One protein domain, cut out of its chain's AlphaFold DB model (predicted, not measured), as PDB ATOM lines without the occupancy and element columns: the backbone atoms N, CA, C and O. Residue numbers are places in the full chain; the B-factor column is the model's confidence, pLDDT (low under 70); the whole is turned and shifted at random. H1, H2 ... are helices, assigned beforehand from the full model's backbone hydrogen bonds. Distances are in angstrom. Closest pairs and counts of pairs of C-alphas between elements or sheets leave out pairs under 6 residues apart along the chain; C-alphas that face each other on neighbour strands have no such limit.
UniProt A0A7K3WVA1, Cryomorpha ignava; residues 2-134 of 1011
ATOM      1  N   PHE A   2     301.970 549.782 396.940       34.41
ATOM      2  CA  PHE A   2     301.213 549.437 395.726       34.41
ATOM      3  C   PHE A   2     300.399 550.672 395.325       34.41
ATOM      4  O   PHE A   2     299.190 550.700 395.478       34.41
ATOM      5  N   ASP A   3     301.092 551.708 394.872       34.50
ATOM      6  CA  ASP A   3     300.498 552.789 394.091       34.50
ATOM      7  C   ASP A   3     301.367 552.890 392.831       34.50
ATOM      8  O   ASP A   3     302.592 552.830 392.940       34.50
ATOM      9  N   ASP A   4     300.737 552.962 391.657       41.81
ATOM     10  CA  ASP A   4     301.324 553.064 390.304       41.81
ATOM     11  C   ASP A   4     301.598 551.791 389.484       41.81
ATOM     12  O   ASP A   4     302.582 551.725 388.747       41.81
ATOM     13  N   TRP A   5     300.679 550.816 389.464       40.66
ATOM     14  CA  TRP A   5     300.604 549.868 388.336       40.66
ATOM     15  C   TRP A   5     299.177 549.768 387.787       40.66
ATOM     16  O   TRP A   5     298.295 549.174 388.400       40.66
ATOM     17  N   TRP A   6     298.962 550.322 386.590       42.56
ATOM     18  CA  TRP A   6     297.822 549.978 385.736       42.56
ATOM     19  C   TRP A   6     297.967 548.510 385.311       42.56
ATOM     20  O   TRP A   6     298.606 548.206 384.303       42.56
ATOM     21  N   MET A   7     297.423 547.584 386.102       46.31
ATOM     22  CA  MET A   7     297.312 546.182 385.702       46.31
ATOM     23  C   MET A   7     296.259 546.057 384.585       46.31
ATOM     24  O   MET A   7     295.144 546.557 384.750       46.31
ATOM     25  N   PRO A   8     296.567 545.403 383.449       54.72
ATOM     26  CA  PRO A   8     295.562 545.085 382.439       54.72
ATOM     27  C   PRO A   8     294.442 544.228 383.052       54.72
ATOM     28  O   PRO A   8     294.719 543.356 383.873       54.72
ATOM     29  N   MET A   9     293.199 544.436 382.607       53.41
ATOM     30  CA  MET A   9     291.978 543.746 383.072       53.41
ATOM     31  C   MET A   9     292.062 542.202 383.010       53.41
ATOM     32  O   MET A   9     291.313 541.510 383.685       53.41
ATOM     33  N   GLU A  10     293.001 541.654 382.234       55.41
ATOM     34  CA  GLU A  10     293.277 540.213 382.129       55.41
ATOM     35  C   GLU A  10     294.032 539.634 383.347       55.41
ATOM     36  O   GLU A  10     293.963 538.434 383.601       55.41
ATOM     37  N   TRP A  11     294.729 540.459 384.140       60.25
ATOM     38  CA  TRP A  11     295.519 539.994 385.290       60.25
ATOM     39  C   TRP A  11     294.746 539.974 386.612       60.25
ATOM     40  O   TRP A  11     295.120 539.237 387.523       60.25
ATOM     41  N   THR A  12     293.668 540.751 386.736       63.91
ATOM     42  CA  THR A  12     292.833 540.782 387.951       63.91
ATOM     43  C   THR A  12     292.110 539.455 388.172       63.91
ATOM     44  O   THR A  12     292.118 538.939 389.288       63.91
ATOM     45  N   GLY A  13     291.567 538.851 387.107       68.62
ATOM     46  CA  GLY A  13     290.938 537.527 387.166       68.62
ATOM     47  C   GLY A  13     291.932 536.411 387.502       68.62
ATOM     48  O   GLY A  13     291.637 535.547 388.324       68.62
ATOM     49  N   HIS A  14     293.146 536.467 386.945       74.81
ATOM     50  CA  HIS A  14     294.194 535.494 387.264       74.81
ATOM     51  C   HIS A  14     294.688 535.627 388.716       74.81
ATOM     52  O   HIS A  14     294.894 534.625 389.391       74.81
ATOM     53  N   PHE A  15     294.807 536.850 389.241       76.12
ATOM     54  CA  PHE A  15     295.167 537.057 390.645       76.12
ATOM     55  C   PHE A  15     294.089 536.526 391.600       76.12
ATOM     56  O   PHE A  15     294.413 535.840 392.566       76.12
ATOM     57  N   ALA A  16     292.809 536.791 391.314       78.94
ATOM     58  CA  ALA A  16     291.697 536.255 392.097       78.94
ATOM     59  C   ALA A  16     291.639 534.714 392.040       78.94
ATOM     60  O   ALA A  16     291.376 534.074 393.057       78.94
ATOM     61  N   HIS A  17     291.962 534.120 390.887       83.06
ATOM     62  CA  HIS A  17     292.106 532.672 390.712       83.06
ATOM     63  C   HIS A  17     293.204 532.088 391.618       83.06
ATOM     64  O   HIS A  17     292.946 531.158 392.384       83.06
ATOM     65  N   GLU A  18     294.413 532.656 391.601       81.19
ATOM     66  CA  GLU A  18     295.513 532.186 392.460       81.19
ATOM     67  C   GLU A  18     295.221 532.419 393.953       81.19
ATOM     68  O   GLU A  18     295.539 531.583 394.803       81.19
ATOM     69  N   TYR A  19     294.539 533.518 394.286       80.94
ATOM     70  CA  TYR A  19     294.066 533.771 395.647       80.94
ATOM     71  C   TYR A  19     293.014 532.744 396.087       80.94
ATOM     72  O   TYR A  19     293.022 532.295 397.233       80.94
ATOM     73  N   GLY A  20     292.146 532.309 395.169       81.88
ATOM     74  CA  GLY A  20     291.194 531.230 395.404       81.88
ATOM     75  C   GLY A  20     291.890 529.930 395.809       81.88
ATOM     76  O   GLY A  20     291.504 529.310 396.801       81.88
ATOM     77  N   HIS A  21     292.974 529.555 395.122       81.62
ATOM     78  CA  HIS A  21     293.784 528.406 395.537       81.62
ATOM     79  C   HIS A  21     294.310 528.557 396.959       81.62
ATOM     80  O   HIS A  21     294.166 527.622 397.744       81.62
ATOM     81  N   ALA A  22     294.821 529.735 397.326       78.69
ATOM     82  CA  ALA A  22     295.305 530.006 398.680       78.69
ATOM     83  C   ALA A  22     294.208 529.870 399.760       78.69
ATOM     84  O   ALA A  22     294.505 529.542 400.908       78.69
ATOM     85  N   LEU A  23     292.938 530.063 399.391       81.25
ATOM     86  CA  LEU A  23     291.769 529.898 400.261       81.25
ATOM     87  C   LEU A  23     291.106 528.508 400.159       81.25
ATOM     88  O   LEU A  23     289.980 528.319 400.616       81.25
ATOM     89  N   GLY A  24     291.792 527.517 399.586       78.94
ATOM     90  CA  GLY A  24     291.384 526.111 399.671       78.94
ATOM     91  C   GLY A  24     290.308 525.672 398.677       78.94
ATOM     92  O   GLY A  24     289.654 524.653 398.906       78.94
ATOM     93  N   ILE A  25     290.117 526.396 397.574       82.38
ATOM     94  CA  ILE A  25     289.303 525.913 396.450       82.38
ATOM     95  C   ILE A  25     290.189 525.358 395.322       82.38
ATOM     96  O   ILE A  25     291.317 525.807 395.090       82.38
ATOM     97  N   HIS A  26     289.668 524.352 394.618       82.38
ATOM     98  CA  HIS A  26     290.341 523.675 393.510       82.38
ATOM     99  C   HIS A  26     289.758 524.095 392.165       82.38
ATOM    100  O   HIS A  26     288.657 524.640 392.089       82.38
ATOM    101  N   HIS A  27     290.501 523.829 391.087       85.00
ATOM    102  CA  HIS A  27     289.957 523.971 389.741       85.00
ATOM    103  C   HIS A  27     288.634 523.226 389.638       85.00
ATOM    104  O   HIS A  27     288.582 522.034 389.928       85.00
ATOM    105  N   THR A  28     287.597 523.886 389.124       81.75
ATOM    106  CA  THR A  28     286.288 523.265 388.828       81.75
ATOM    107  C   THR A  28     286.339 522.305 387.632       81.75
ATOM    108  O   THR A  28     285.313 521.951 387.052       81.75
ATOM    109  N   TYR A  29     287.549 521.912 387.236       77.31
ATOM    110  CA  TYR A  29     287.881 520.951 386.205       77.31
ATOM    111  C   TYR A  29     289.179 520.231 386.607       77.31
ATOM    112  O   TYR A  29     290.116 520.865 387.074       77.31
ATOM    113  N   ASN A  30     289.265 518.915 386.418       74.12
ATOM    114  CA  ASN A  30     290.452 518.072 386.623       74.12
ATOM    115  C   ASN A  30     291.123 518.109 388.020       74.12
ATOM    116  O   ASN A  30     292.114 517.408 388.210       74.12
ATOM    117  N   GLY A  31     290.608 518.881 388.984       76.00
ATOM    118  CA  GLY A  31     291.159 519.004 390.341       76.00
ATOM    119  C   GLY A  31     290.120 518.989 391.466       76.00
ATOM    120  O   GLY A  31     290.496 519.038 392.631       76.00
ATOM    121  N   GLU A  32     288.832 518.917 391.137       82.62
ATOM    122  CA  GLU A  32     287.733 518.934 392.104       82.62
ATOM    123  C   GLU A  32     287.367 517.517 392.582       82.62
ATOM    124  O   GLU A  32     287.622 516.525 391.891       82.62
ATOM    125  N   TYR A  33     286.758 517.404 393.767       82.69
ATOM    126  CA  TYR A  33     286.287 516.127 394.294       82.69
ATOM    127  C   TYR A  33     285.234 515.522 393.363       82.69
ATOM    128  O   TYR A  33     284.315 516.195 392.915       82.69
ATOM    129  N   THR A  34     285.334 514.222 393.099       78.94
ATOM    130  CA  THR A  34     284.417 513.508 392.195       78.94
ATOM    131  C   THR A  34     283.362 512.690 392.928       78.94
ATOM    132  O   THR A  34     282.459 512.155 392.301       78.94
ATOM    133  N   THR A  35     283.462 512.554 394.252       83.50
ATOM    134  CA  THR A  35     282.526 511.747 395.046       83.50
ATOM    135  C   THR A  35     281.434 512.640 395.624       83.50
ATOM    136  O   THR A  35     281.734 513.517 396.429       83.50
ATOM    137  N   THR A  36     280.170 512.400 395.271       82.12
ATOM    138  CA  THR A  36     279.034 513.262 395.653       82.12
ATOM    139  C   THR A  36     278.731 513.253 397.149       82.12
ATOM    140  O   THR A  36     278.100 514.172 397.661       82.12
ATOM    141  N   THR A  37     279.208 512.237 397.874       83.38
ATOM    142  CA  THR A  37     279.111 512.148 399.338       83.38
ATOM    143  C   THR A  37     280.283 512.805 400.067       83.38
ATOM    144  O   THR A  37     280.311 512.793 401.295       83.38
ATOM    145  N   HIS A  38     281.285 513.326 399.352       84.94
ATOM    146  CA  HIS A  38     282.385 514.051 399.979       84.94
ATOM    147  C   HIS A  38     281.873 515.402 400.490       84.94
ATOM    148  O   HIS A  38     281.218 516.127 399.746       84.94
ATOM    149  N   PHE A  39     282.185 515.762 401.738       82.31
ATOM    150  CA  PHE A  39     281.658 516.981 402.374       82.31
ATOM    151  C   PHE A  39     281.994 518.255 401.591       82.31
ATOM    152  O   PHE A  39     281.210 519.200 401.577       82.31
ATOM    153  N   ASP A  40     283.140 518.257 400.909       84.12
ATOM    154  CA  ASP A  40     283.536 519.379 400.073       84.12
ATOM    155  C   ASP A  40     282.864 519.418 398.714       84.12
ATOM    156  O   ASP A  40     282.757 520.510 398.173       84.12
ATOM    157  N   PHE A  41     282.378 518.305 398.162       86.62
ATOM    158  CA  PHE A  41     281.860 518.262 396.794       86.62
ATOM    159  C   PHE A  41     280.860 519.399 396.500       86.62
ATOM    160  O   PHE A  41     279.888 519.594 397.239       86.62
ATOM    161  N   LEU A  42     281.118 520.155 395.427       87.00
ATOM    162  CA  LEU A  42     280.354 521.345 395.037       87.00
ATOM    163  C   LEU A  42     279.055 520.957 394.311       87.00
ATOM    164  O   LEU A  42     278.874 521.227 393.125       87.00
ATOM    165  N   ASP A  43     278.153 520.274 395.011       86.56
ATOM    166  CA  ASP A  43     276.829 519.896 394.492       86.56
ATOM    167  C   ASP A  43     275.945 521.096 394.111       86.56
ATOM    168  O   ASP A  43     275.047 520.963 393.286       86.56
ATOM    169  N   ASP A  44     276.218 522.272 394.661       86.75
ATOM    170  CA  ASP A  44     275.603 523.550 394.317       86.75
ATOM    171  C   ASP A  44     276.097 524.106 392.974       86.75
ATOM    172  O   ASP A  44     275.443 524.966 392.386       86.75
ATOM    173  N   VAL A  45     277.226 523.591 392.477       83.94
ATOM    174  CA  VAL A  45     277.821 523.928 391.179       83.94
ATOM    175  C   VAL A  45     277.531 522.843 390.139       83.94
ATOM    176  O   VAL A  45     277.152 523.160 389.016       83.94
ATOM    177  N   PHE A  46     277.690 521.566 390.503       80.06
ATOM    178  CA  PHE A  46     277.593 520.431 389.569       80.06
ATOM    179  C   PHE A  46     276.276 519.644 389.658       80.06
ATOM    180  O   PHE A  46     275.982 518.836 388.778       80.06
ATOM    181  N   GLY A  47     275.466 519.860 390.698       77.12
ATOM    182  CA  GLY A  47     274.302 519.031 391.009       77.12
ATOM    183  C   GLY A  47     274.667 517.692 391.667       77.12
ATOM    184  O   GLY A  47     275.830 517.316 391.785       77.12
ATOM    185  N   THR A  48     273.649 516.948 392.112       71.00
ATOM    186  CA  THR A  48     273.794 515.614 392.738       71.00
ATOM    187  C   THR A  48     273.379 514.457 391.825       71.00
ATOM    188  O   THR A  48     273.433 513.294 392.227       71.00
ATOM    189  N   CYS A  49     272.939 514.754 390.601       63.12
ATOM    190  CA  CYS A  49     272.508 513.746 389.640       63.12
ATOM    191  C   CYS A  49     273.715 512.980 389.084       63.12
ATOM    192  O   CYS A  49     274.720 513.585 388.719       63.12
ATOM    193  N   VAL A  50     273.589 511.655 388.956       58.00
ATOM    194  CA  VAL A  50     274.558 510.841 388.205       58.00
ATOM    195  C   VAL A  50     274.598 511.372 386.771       58.00
ATOM    196  O   VAL A  50     273.546 511.486 386.136       58.00
ATOM    197  N   GLU A  51     275.784 511.726 386.275       61.31
ATOM    198  CA  GLU A  51     275.940 512.201 384.899       61.31
ATOM    199  C   GLU A  51     275.345 511.174 383.919       61.31
ATOM    200  O   GLU A  51     275.589 509.969 384.060       61.31
ATOM    201  N   PRO A  52     274.562 511.605 382.914       55.66
ATOM    202  CA  PRO A  52     274.146 510.702 381.856       55.66
ATOM    203  C   PRO A  52     275.394 510.171 381.143       55.66
ATOM    204  O   PRO A  52     276.285 510.942 380.790       55.66
ATOM    205  N   ILE A  53     275.452 508.855 380.909       59.03
ATOM    206  CA  ILE A  53     276.522 508.240 380.114       59.03
ATOM    207  C   ILE A  53     276.553 508.947 378.754       59.03
ATOM    208  O   ILE A  53     275.612 508.832 377.964       59.03
ATOM    209  N   LEU A  54     277.630 509.687 378.485       64.88
ATOM    210  CA  LEU A  54     277.852 510.320 377.192       64.88
ATOM    211  C   LEU A  54     278.140 509.213 376.178       64.88
ATOM    212  O   LEU A  54     279.198 508.594 376.206       64.88
ATOM    213  N   THR A  55     277.178 508.928 375.301       65.38
ATOM    214  CA  THR A  55     277.292 507.868 374.286       65.38
ATOM    215  C   THR A  55     277.752 508.379 372.922       65.38
ATOM    216  O   THR A  55     278.062 507.557 372.065       65.38
ATOM    217  N   ASP A  56     277.820 509.701 372.716       72.12
ATOM    218  CA  ASP A  56     278.286 510.327 371.473       72.12
ATOM    219  C   ASP A  56     279.806 510.576 371.509       72.12
ATOM    220  O   ASP A  56     280.251 511.465 372.243       72.12
ATOM    221  N   PRO A  57     280.606 509.869 370.687       72.06
ATOM    222  CA  PRO A  57     282.049 510.065 370.608       72.06
ATOM    223  C   PRO A  57     282.492 511.452 370.134       72.06
ATOM    224  O   PRO A  57     283.658 511.803 370.303       72.06
ATOM    225  N   ASN A  58     281.593 512.236 369.530       74.50
ATOM    226  CA  ASN A  58     281.874 513.603 369.089       74.50
ATOM    227  C   ASN A  58     281.591 514.648 370.174       74.50
ATOM    228  O   ASN A  58     281.867 515.833 369.973       74.50
ATOM    229  N   HIS A  59     281.028 514.240 371.315       70.75
ATOM    230  CA  HIS A  59     280.749 515.154 372.409       70.75
ATOM    231  C   HIS A  59     282.071 515.656 373.024       70.75
ATOM    232  O   HIS A  59     282.918 514.834 373.376       70.75
ATOM    233  N   PRO A  60     282.262 516.974 373.245       68.19
ATOM    234  CA  PRO A  60     283.518 517.539 373.764       68.19
ATOM    235  C   PRO A  60     283.963 516.985 375.129       68.19
ATOM    236  O   PRO A  60     285.125 517.122 375.503       68.19
ATOM    237  N   CYS A  61     283.034 516.375 375.872       67.81
ATOM    238  CA  CYS A  61     283.278 515.716 377.158       67.81
ATOM    239  C   CYS A  61     283.356 514.185 377.118       67.81
ATOM    240  O   CYS A  61     283.502 513.577 378.177       67.81
ATOM    241  N   TYR A  62     283.245 513.554 375.948       70.44
ATOM    242  CA  TYR A  62     283.242 512.097 375.818       70.44
ATOM    243  C   TYR A  62     284.561 511.463 376.297       70.44
ATOM    244  O   TYR A  62     285.645 511.895 375.906       70.44
ATOM    245  N   ASP A  63     284.473 510.420 377.128       68.12
ATOM    246  CA  ASP A  63     285.615 509.606 377.570       68.12
ATOM    247  C   ASP A  63     285.222 508.122 377.597       68.12
ATOM    248  O   ASP A  63     284.285 507.730 378.289       68.12
ATOM    249  N   ASN A  64     285.968 507.292 376.865       62.53
ATOM    250  CA  ASN A  64     285.720 505.855 376.720       62.53
ATOM    251  C   ASN A  64     285.957 505.035 378.002       62.53
ATOM    252  O   ASN A  64     285.633 503.848 378.020       62.53
ATOM    253  N   PHE A  65     286.534 505.628 379.052       62.12
ATOM    254  CA  PHE A  65     286.895 504.927 380.291       62.12
ATOM    255  C   PHE A  65     286.028 505.292 381.504       62.12
ATOM    256  O   PHE A  65     286.296 504.807 382.605       62.12
ATOM    257  N   CYS A  66     284.984 506.109 381.336       64.44
ATOM    258  CA  CYS A  66     284.100 506.459 382.444       64.44
ATOM    259  C   CYS A  66     283.005 505.401 382.674       64.44
ATOM    260  O   CYS A  66     282.154 505.157 381.820       64.44
ATOM    261  N   ASN A  67     282.997 504.816 383.873       66.50
ATOM    262  CA  ASN A  67     281.898 504.016 384.414       66.50
ATOM    263  C   ASN A  67     281.706 504.406 385.894       66.50
ATOM    264  O   ASN A  67     282.306 503.770 386.767       66.50
ATOM    265  N   PRO A  68     280.978 505.500 386.187       67.00
ATOM    266  CA  PRO A  68     280.903 506.042 387.533       67.00
ATOM    267  C   PRO A  68     280.042 505.138 388.421       67.00
ATOM    268  O   PRO A  68     278.980 504.666 388.013       67.00
ATOM    269  N   SER A  69     280.476 504.914 389.663       69.00
ATOM    270  CA  SER A  69     279.589 504.358 390.691       69.00
ATOM    271  C   SER A  69     278.465 505.354 391.027       69.00
ATOM    272  O   SER A  69     278.565 506.534 390.701       69.00
ATOM    273  N   SER A  70     277.395 504.915 391.702       71.00
ATOM    274  CA  SER A  70     276.207 505.756 391.973       71.00
ATOM    275  C   SER A  70     276.490 507.072 392.712       71.00
ATOM    276  O   SER A  70     275.649 507.964 392.688       71.00
ATOM    277  N   ASN A  71     277.650 507.190 393.365       74.88
ATOM    278  CA  ASN A  71     278.053 508.352 394.157       74.88
ATOM    279  C   ASN A  71     279.323 509.023 393.605       74.88
ATOM    280  O   ASN A  71     280.011 509.728 394.340       74.88
ATOM    281  N   GLN A  72     279.688 508.767 392.346       74.69
ATOM    282  CA  GLN A  72     280.869 509.342 391.707       74.69
ATOM    283  C   GLN A  72     280.514 510.014 390.380       74.69
ATOM    284  O   GLN A  72     279.657 509.545 389.641       74.69
ATOM    285  N   ILE A  73     281.209 511.102 390.073       74.06
ATOM    286  CA  ILE A  73     281.100 511.878 388.839       74.06
ATOM    287  C   ILE A  73     282.420 511.738 388.085       74.06
ATOM    288  O   ILE A  73     283.487 511.972 388.648       74.06
ATOM    289  N   CYS A  74     282.373 511.333 386.818       67.69
ATOM    290  CA  CYS A  74     283.591 511.134 386.031       67.69
ATOM    291  C   CYS A  74     284.058 512.395 385.300       67.69
ATOM    292  O   CYS A  74     285.255 512.523 385.041       67.69
ATOM    293  N   HIS A  75     283.139 513.276 384.881       64.38
ATOM    294  CA  HIS A  75     283.428 514.309 383.882       64.38
ATOM    295  C   HIS A  75     283.410 515.737 384.436       64.38
ATOM    296  O   HIS A  75     282.913 516.659 383.795       64.38
ATOM    297  N   LEU A  76     284.118 515.977 385.543       68.81
ATOM    298  CA  LEU A  76     284.528 517.336 385.925       68.81
ATOM    299  C   LEU A  76     285.708 517.798 385.048       68.81
ATOM    300  O   LEU A  76     286.815 517.995 385.536       68.81
ATOM    301  N   LYS A  77     285.512 517.901 383.727       70.19
ATOM    302  CA  LYS A  77     286.526 518.364 382.756       70.19
ATOM    303  C   LYS A  77     286.198 519.775 382.268       70.19
ATOM    304  O   LYS A  77     285.060 520.220 382.352       70.19
ATOM    305  N   ALA A  78     287.177 520.463 381.674       68.44
ATOM    306  CA  ALA A  78     287.016 521.845 381.193       68.44
ATOM    307  C   ALA A  78     285.818 522.033 380.234       68.44
ATOM    308  O   ALA A  78     285.222 523.104 380.191       68.44
ATOM    309  N   CYS A  79     285.446 520.974 379.514       69.94
ATOM    310  CA  CYS A  79     284.333 520.948 378.576       69.94
ATOM    311  C   CYS A  79     282.935 521.045 379.221       69.94
ATOM    312  O   CYS A  79     281.999 521.424 378.520       69.94
ATOM    313  N   PHE A  80     282.790 520.734 380.519       73.75
ATOM    314  CA  PHE A  80     281.532 520.863 381.270       73.75
ATOM    315  C   PHE A  80     280.980 522.291 381.146       73.75
ATOM    316  O   PHE A  80     279.816 522.512 380.826       73.75
ATOM    317  N   TRP A  81     281.876 523.271 381.263       75.31
ATOM    318  CA  TRP A  81     281.547 524.691 381.209       75.31
ATOM    319  C   TRP A  81     281.249 525.217 379.799       75.31
ATOM    320  O   TRP A  81     280.639 526.273 379.671       75.31
ATOM    321  N   PHE A  82     281.582 524.484 378.725       73.69
ATOM    322  CA  PHE A  82     281.266 524.910 377.349       73.69
ATOM    323  C   PHE A  82     279.765 524.889 377.031       73.69
ATOM    324  O   PHE A  82     279.349 525.462 376.025       73.69
ATOM    325  N   GLN A  83     278.951 524.242 377.869       71.31
ATOM    326  CA  GLN A  83     277.489 524.227 377.750       71.31
ATOM    327  C   GLN A  83     276.799 525.238 378.677       71.31
ATOM    328  O   GLN A  83     275.571 525.254 378.768       71.31
ATOM    329  N   HIS A  84     277.565 526.074 379.381       74.56
ATOM    330  CA  HIS A  84     277.054 527.059 380.330       74.56
ATOM    331  C   HIS A  84     277.427 528.479 379.894       74.56
ATOM    332  O   HIS A  84     278.464 528.711 379.268       74.56
ATOM    333  N   THR A  85     276.547 529.432 380.187       76.25
ATOM    334  CA  THR A  85     276.757 530.859 379.909       76.25
ATOM    335  C   THR A  85     277.378 531.558 381.128       76.25
ATOM    336  O   THR A  85     277.038 531.163 382.244       76.25
ATOM    337  N   PRO A  86     278.222 532.594 380.944       74.06
ATOM    338  CA  PRO A  86     278.830 533.356 382.043       74.06
ATOM    339  C   PRO A  86     277.802 533.946 383.036       74.06
ATOM    340  O   PRO A  86     276.642 534.147 382.652       74.06
ATOM    341  N   PRO A  87     278.215 534.298 384.272       77.00
ATOM    342  CA  PRO A  87     279.586 534.234 384.800       77.00
ATOM    343  C   PRO A  87     280.025 532.806 385.152       77.00
ATOM    344  O   PRO A  87     279.233 531.999 385.638       77.00
ATOM    345  N   TYR A  88     281.299 532.497 384.911       82.12
ATOM    346  CA  TYR A  88     281.884 531.190 385.223       82.12
ATOM    347  C   TYR A  88     282.453 531.163 386.646       82.12
ATOM    348  O   TYR A  88     282.782 532.225 387.188       82.12
ATOM    349  N   PRO A  89     282.587 529.980 387.281       84.44
ATOM    350  CA  PRO A  89     283.191 529.904 388.601       84.44
ATOM    351  C   PRO A  89     284.624 530.429 388.611       84.44
ATOM    352  O   PRO A  89     285.371 530.207 387.658       84.44
ATOM    353  N   LEU A  90     285.023 531.033 389.732       84.25
ATOM    354  CA  LEU A  90     286.325 531.682 389.904       84.25
ATOM    355  C   LEU A  90     287.520 530.820 389.451       84.25
ATOM    356  O   LEU A  90     288.466 531.349 388.879       84.25
ATOM    357  N   LEU A  91     287.472 529.500 389.679       84.44
ATOM    358  CA  LEU A  91     288.566 528.575 389.340       84.44
ATOM    359  C   LEU A  91     288.407 527.827 388.017       84.44
ATOM    360  O   LEU A  91     288.917 526.711 387.856       84.44
ATOM    361  N   TRP A  92     287.709 528.423 387.058       78.75
ATOM    362  CA  TRP A  92     287.652 527.901 385.703       78.75
ATOM    363  C   TRP A  92     288.811 528.424 384.834       78.75
ATOM    364  O   TRP A  92     289.044 529.618 384.718       78.75
ATOM    365  N   GLY A  93     289.558 527.530 384.182       64.69
ATOM    366  CA  GLY A  93     290.835 527.860 383.524       64.69
ATOM    367  C   GLY A  93     290.742 528.367 382.082       64.69
ATOM    368  O   GLY A  93     291.663 528.109 381.311       64.69
ATOM    369  N   GLY A  94     289.623 528.984 381.678       62.16
ATOM    370  CA  GLY A  94     289.252 529.072 380.262       62.16
ATOM    371  C   GLY A  94     289.024 530.452 379.635       62.16
ATOM    372  O   GLY A  94     289.347 530.590 378.456       62.16
ATOM    373  N   MET A  95     288.438 531.444 380.321       58.78
ATOM    374  CA  MET A  95     288.030 532.712 379.677       58.78
ATOM    375  C   MET A  95     287.969 533.920 380.636       58.78
ATOM    376  O   MET A  95     288.262 533.821 381.822       58.78
ATOM    377  N   VAL A  96     287.589 535.069 380.066       59.94
ATOM    378  CA  VAL A  96     287.083 536.278 380.739       59.94
ATOM    379  C   VAL A  96     285.763 535.993 381.493       59.94
ATOM    380  O   VAL A  96     285.034 535.080 381.112       59.94
ATOM    381  N   ASP A  97     285.464 536.770 382.545       67.19
ATOM    382  CA  ASP A  97     284.257 536.697 383.410       67.19
ATOM    383  C   ASP A  97     284.192 535.544 384.453       67.19
ATOM    384  O   ASP A  97     283.115 535.027 384.782       67.19
ATOM    385  N   ASN A  98     285.339 535.152 385.024       76.50
ATOM    386  CA  ASN A  98     285.451 534.199 386.145       76.50
ATOM    387  C   ASN A  98     285.116 534.835 387.506       76.50
ATOM    388  O   ASN A  98     285.984 534.994 388.365       76.50
ATOM    389  N   GLU A  99     283.867 535.236 387.705       76.44
ATOM    390  CA  GLU A  99     283.460 536.013 388.886       76.44
ATOM    391  C   GLU A  99     282.506 535.257 389.821       76.44
ATOM    392  O   GLU A  99     282.188 535.736 390.910       76.44
ATOM    393  N   TYR A 100     282.037 534.067 389.429       85.06
ATOM    394  CA  TYR A 100     281.052 533.332 390.215       85.06
ATOM    395  C   TYR A 100     281.697 532.560 391.377       85.06
ATOM    396  O   TYR A 100     282.620 531.763 391.199       85.06
ATOM    397  N   ILE A 101     281.164 532.761 392.580       87.19
ATOM    398  CA  ILE A 101     281.516 532.016 393.789       87.19
ATOM    399  C   ILE A 101     280.217 531.432 394.347       87.19
ATOM    400  O   ILE A 101     279.294 532.168 394.698       87.19
ATOM    401  N   SER A 102     280.132 530.104 394.411       88.69
ATOM    402  CA  SER A 102     278.959 529.413 394.948       88.69
ATOM    403  C   SER A 102     278.942 529.422 396.487       88.69
ATOM    404  O   SER A 102     279.993 529.597 397.112       88.69
ATOM    405  N   PRO A 103     277.790 529.188 397.142       90.31
ATOM    406  CA  PRO A 103     277.721 529.069 398.599       90.31
ATOM    407  C   PRO A 103     278.712 528.063 399.203       90.31
ATOM    408  O   PRO A 103     279.328 528.371 400.225       90.31
ATOM    409  N   LYS A 104     278.929 526.890 398.587       88.94
ATOM    410  CA  LYS A 104     279.939 525.929 399.066       88.94
ATOM    411  C   LYS A 104     281.367 526.396 398.816       88.94
ATOM    412  O   LYS A 104     282.212 526.174 399.682       88.94
ATOM    413  N   MET A 105     281.651 527.067 397.697       88.44
ATOM    414  CA  MET A 105     282.968 527.684 397.477       88.44
ATOM    415  C   MET A 105     283.268 528.737 398.548       88.44
ATOM    416  O   MET A 105     284.330 528.688 399.168       88.44
ATOM    417  N   SER A 106     282.306 529.616 398.846       88.31
ATOM    418  CA  SER A 106     282.401 530.552 399.971       88.31
ATOM    419  C   SER A 106     282.597 529.814 401.295       88.31
ATOM    420  O   SER A 106     283.467 530.175 402.080       88.31
ATOM    421  N   GLY A 107     281.851 528.733 401.541       87.38
ATOM    422  CA  GLY A 107     282.013 527.897 402.733       87.38
ATOM    423  C   GLY A 107     283.432 527.343 402.894       87.38
ATOM    424  O   GLY A 107     283.982 527.371 403.997       87.38
ATOM    425  N   ARG A 108     284.067 526.909 401.796       86.50
ATOM    426  CA  ARG A 108     285.478 526.490 401.802       86.50
ATOM    427  C   ARG A 108     286.419 527.649 402.127       86.50
ATOM    428  O   ARG A 108     287.307 527.448 402.951       86.50
ATOM    429  N   PHE A 109     286.189 528.849 401.582       85.75
ATOM    430  CA  PHE A 109     286.955 530.046 401.954       85.75
ATOM    431  C   PHE A 109     286.874 530.331 403.453       85.75
ATOM    432  O   PHE A 109     287.901 530.447 404.120       85.75
ATOM    433  N   HIS A 110     285.657 530.395 404.000       85.62
ATOM    434  CA  HIS A 110     285.437 530.642 405.424       85.62
ATOM    435  C   HIS A 110     286.130 529.584 406.282       85.62
ATOM    436  O   HIS A 110     286.803 529.925 407.255       85.62
ATOM    437  N   ARG A 111     286.032 528.306 405.901       85.38
ATOM    438  CA  ARG A 111     286.700 527.218 406.615       85.38
ATOM    439  C   ARG A 111     288.222 527.333 406.547       85.38
ATOM    440  O   ARG A 111     288.860 527.199 407.583       85.38
ATOM    441  N   ALA A 112     288.800 527.615 405.380       81.38
ATOM    442  CA  ALA A 112     290.246 527.781 405.216       81.38
ATOM    443  C   ALA A 112     290.804 528.987 405.993       81.38
ATOM    444  O   ALA A 112     291.963 528.985 406.400       81.38
ATOM    445  N   LEU A 113     289.980 530.016 406.206       84.62
ATOM    446  CA  LEU A 113     290.322 531.182 407.020       84.62
ATOM    447  C   LEU A 113     290.102 530.971 408.523       84.62
ATOM    448  O   LEU A 113     290.702 531.691 409.320       84.62
ATOM    449  N   SER A 114     289.240 530.034 408.918       87.25
ATOM    450  CA  SER A 114     288.892 529.803 410.327       87.25
ATOM    451  C   SER A 114     289.703 528.663 410.937       87.25
ATOM    452  O   SER A 114     290.185 528.788 412.055       87.25
ATOM    453  N   LEU A 115     289.892 527.561 410.214       83.44
ATOM    454  CA  LEU A 115     290.697 526.434 410.677       83.44
ATOM    455  C   LEU A 115     292.173 526.705 410.383       83.44
ATOM    456  O   LEU A 115     292.516 527.152 409.290       83.44
ATOM    457  N   TYR A 116     293.051 526.426 411.344       72.75
ATOM    458  CA  TYR A 116     294.498 526.626 411.186       72.75
ATOM    459  C   TYR A 116     295.348 525.529 411.833       72.75
ATOM    460  O   TYR A 116     296.540 525.718 412.051       72.75
ATOM    461  N   ASP A 117     294.752 524.374 412.117       68.38
ATOM    462  CA  ASP A 117     295.508 523.193 412.525       68.38
ATOM    463  C   ASP A 117     296.166 522.517 411.305       68.38
ATOM    464  O   ASP A 117     295.530 522.320 410.267       68.38
ATOM    465  N   GLU A 118     297.440 522.138 411.433       57.28
ATOM    466  CA  GLU A 118     298.236 521.449 410.410       57.28
ATOM    467  C   GLU A 118     297.616 520.111 409.973       57.28
ATOM    468  O   GLU A 118     297.786 519.697 408.822       57.28
ATOM    469  N   THR A 119     296.851 519.449 410.850       57.38
ATOM    470  CA  THR A 119     296.188 518.170 410.540       57.38
ATOM    471  C   THR A 119     295.202 518.294 409.374       57.38
ATOM    472  O   THR A 119     295.191 517.435 408.485       57.38
ATOM    473  N   PHE A 120     294.454 519.400 409.311       53.84
ATOM    474  CA  PHE A 120     293.478 519.680 408.255       53.84
ATOM    475  C   PHE A 120     294.145 520.029 406.913       53.84
ATOM    476  O   PHE A 120     293.603 519.735 405.847       53.84
ATOM    477  N   PHE A 121     295.339 520.629 406.950       53.66
ATOM    478  CA  PHE A 121     296.060 521.092 405.759       53.66
ATOM    479  C   PHE A 121     297.104 520.103 405.233       53.66
ATOM    480  O   PHE A 121     297.647 520.322 404.159       53.66
ATOM    481  N   SER A 122     297.346 518.963 405.884       48.19
ATOM    482  CA  SER A 122     298.213 517.915 405.314       48.19
ATOM    483  C   SER A 122     297.748 517.415 403.925       48.19
ATOM    484  O   SER A 122     298.565 516.954 403.126       48.19
ATOM    485  N   SER A 123     296.462 517.586 403.593       48.62
ATOM    486  CA  SER A 123     295.856 517.313 402.280       48.62
ATOM    487  C   SER A 123     295.842 518.497 401.298       48.62
ATOM    488  O   SER A 123     295.513 518.305 400.129       48.62
ATOM    489  N   PHE A 124     296.217 519.706 401.728       52.34
ATOM    490  CA  PHE A 124     296.206 520.923 400.913       52.34
ATOM    491  C   PHE A 124     297.567 521.610 401.048       52.34
ATOM    492  O   PHE A 124     297.919 522.064 402.126       52.34
ATOM    493  N   HIS A 125     298.351 521.746 399.978       48.59
ATOM    494  CA  HIS A 125     299.632 522.479 399.997       48.59
ATOM    495  C   HIS A 125     299.474 524.010 400.221       48.59
ATOM    496  O   HIS A 125     300.173 524.809 399.602       48.59
ATOM    497  N   ASN A 126     298.560 524.436 401.093       51.78
ATOM    498  CA  ASN A 126     298.241 525.817 401.406       51.78
ATOM    499  C   ASN A 126     298.873 526.236 402.727       51.78
ATOM    500  O   ASN A 126     298.695 525.604 403.765       51.78
ATOM    501  N   LYS A 127     299.598 527.355 402.687       56.78
ATOM    502  CA  LYS A 127     300.029 528.055 403.896       56.78
ATOM    503  C   LYS A 127     298.821 528.774 404.496       56.78
ATOM    504  O   LYS A 127     298.052 529.374 403.757       56.78
ATOM    505  N   PHE A 128     298.728 528.776 405.820       65.25
ATOM    506  CA  PHE A 128     297.772 529.528 406.636       65.25
ATOM    507  C   PHE A 128     297.527 530.954 406.107       65.25
ATOM    508  O   PHE A 128     298.353 531.844 406.328       65.25
ATOM    509  N   MET A 129     296.434 531.169 405.361       75.31
ATOM    510  CA  MET A 129     296.041 532.495 404.856       75.31
ATOM    511  C   MET A 129     295.377 533.345 405.941       75.31
ATOM    512  O   MET A 129     295.466 534.570 405.904       75.31
ATOM    513  N   ASN A 130     294.794 532.705 406.954       77.38
ATOM    514  CA  ASN A 130     294.175 533.344 408.115       77.38
ATOM    515  C   ASN A 130     295.100 534.329 408.854       77.38
ATOM    516  O   ASN A 130     294.610 535.317 409.393       77.38
ATOM    517  N   ARG A 131     296.425 534.107 408.849       74.06
ATOM    518  CA  ARG A 131     297.414 535.026 409.455       74.06
ATOM    519  C   ARG A 131     297.589 536.346 408.698       74.06
ATOM    520  O   ARG A 131     298.140 537.294 409.242       74.06
ATOM    521  N   TYR A 132     297.189 536.382 407.428       78.06
ATOM    522  CA  TYR A 132     297.270 537.573 406.582       78.06
ATOM    523  C   TYR A 132     295.943 538.329 406.516       78.06
ATOM    524  O   TYR A 132     295.909 539.458 406.036       78.06
ATOM    525  N   VAL A 133     294.860 537.723 407.006       79.31
ATOM    526  CA  VAL A 133     293.556 538.373 407.119       79.31
ATOM    527  C   VAL A 133     293.470 539.021 408.493       79.31
ATOM    528  O   VAL A 133     293.332 538.325 409.499       79.31
ATOM    529  N   LYS A 134     293.584 540.351 408.520       74.50
ATOM    530  CA  LYS A 134     293.353 541.167 409.713       74.50
ATOM    531  C   LYS A 134     291.968 541.797 409.648       74.50
ATOM    532  O   LYS A 134     291.696 542.591 408.751       74.50
TER     533      LYS A 134
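What this domain is: This is residues 2 to 134 of the 1011 residues of a protein of Cryomorpha ignava (UniProt A0A7K3WVA1). Little regular structure: long loops make most of this domain, with five scattered helices that touch no other helix. Residues 2 to 8 stick out free before H1, the longest helix, and the loop 47 to 77 reaches the opposite end of the longest axis. The printed part has 133 residues, 40 of them in H1 to H5, with no named strand; the class is all helix. It is only just compact, close to loose, with a radius of gyration of the C-alphas of 16.8 A and spans of 53 by 38 by 22 A.

Where its parts are: H1, residues 9 to 22, is 21.1 A long from C-alpha 9 at (291.978, 543.746, 383.072). H2 is residues 43 to 46, H3 78 to 83. H4, residues 103 to 114, is 16.2 A long. H5, residues 118 to 121, ends at C-alpha 121 (296.060, 521.092, 405.759).

How they stand to each other: H1 and H4 are close but not clearly touching, C-alphas of Gly 20 and Phe 109 being closest at 7.9 A; they run the same way at a steep tilt of 62 degrees. H2 is likewise close but not clearly touching to H4, with C-alphas of Asp 44 and Lys 104 closest at 6.9 A. H3 and H5 are apart. Every O i to N i+4 pair is within hydrogen-bond range in H4, 8 of 10 in H1 and 0 of 2 in H3, where 1 of 3 O i to N i+3 pairs is; H2 and H5, with 4 residues each, are too short for any O i to N i+4 pair.

The domain as a whole: The C-alphas of Asp 3 and Thr 55, the two farthest apart, are 54.3 A apart. The printed part has no cut. The links H1 to H2, H2 to H3 and H3 to H4 are long. Mean pLDDT of the printed part is 72.0; 50 residues are under 70, among them 2 to 13 and 117 to 128.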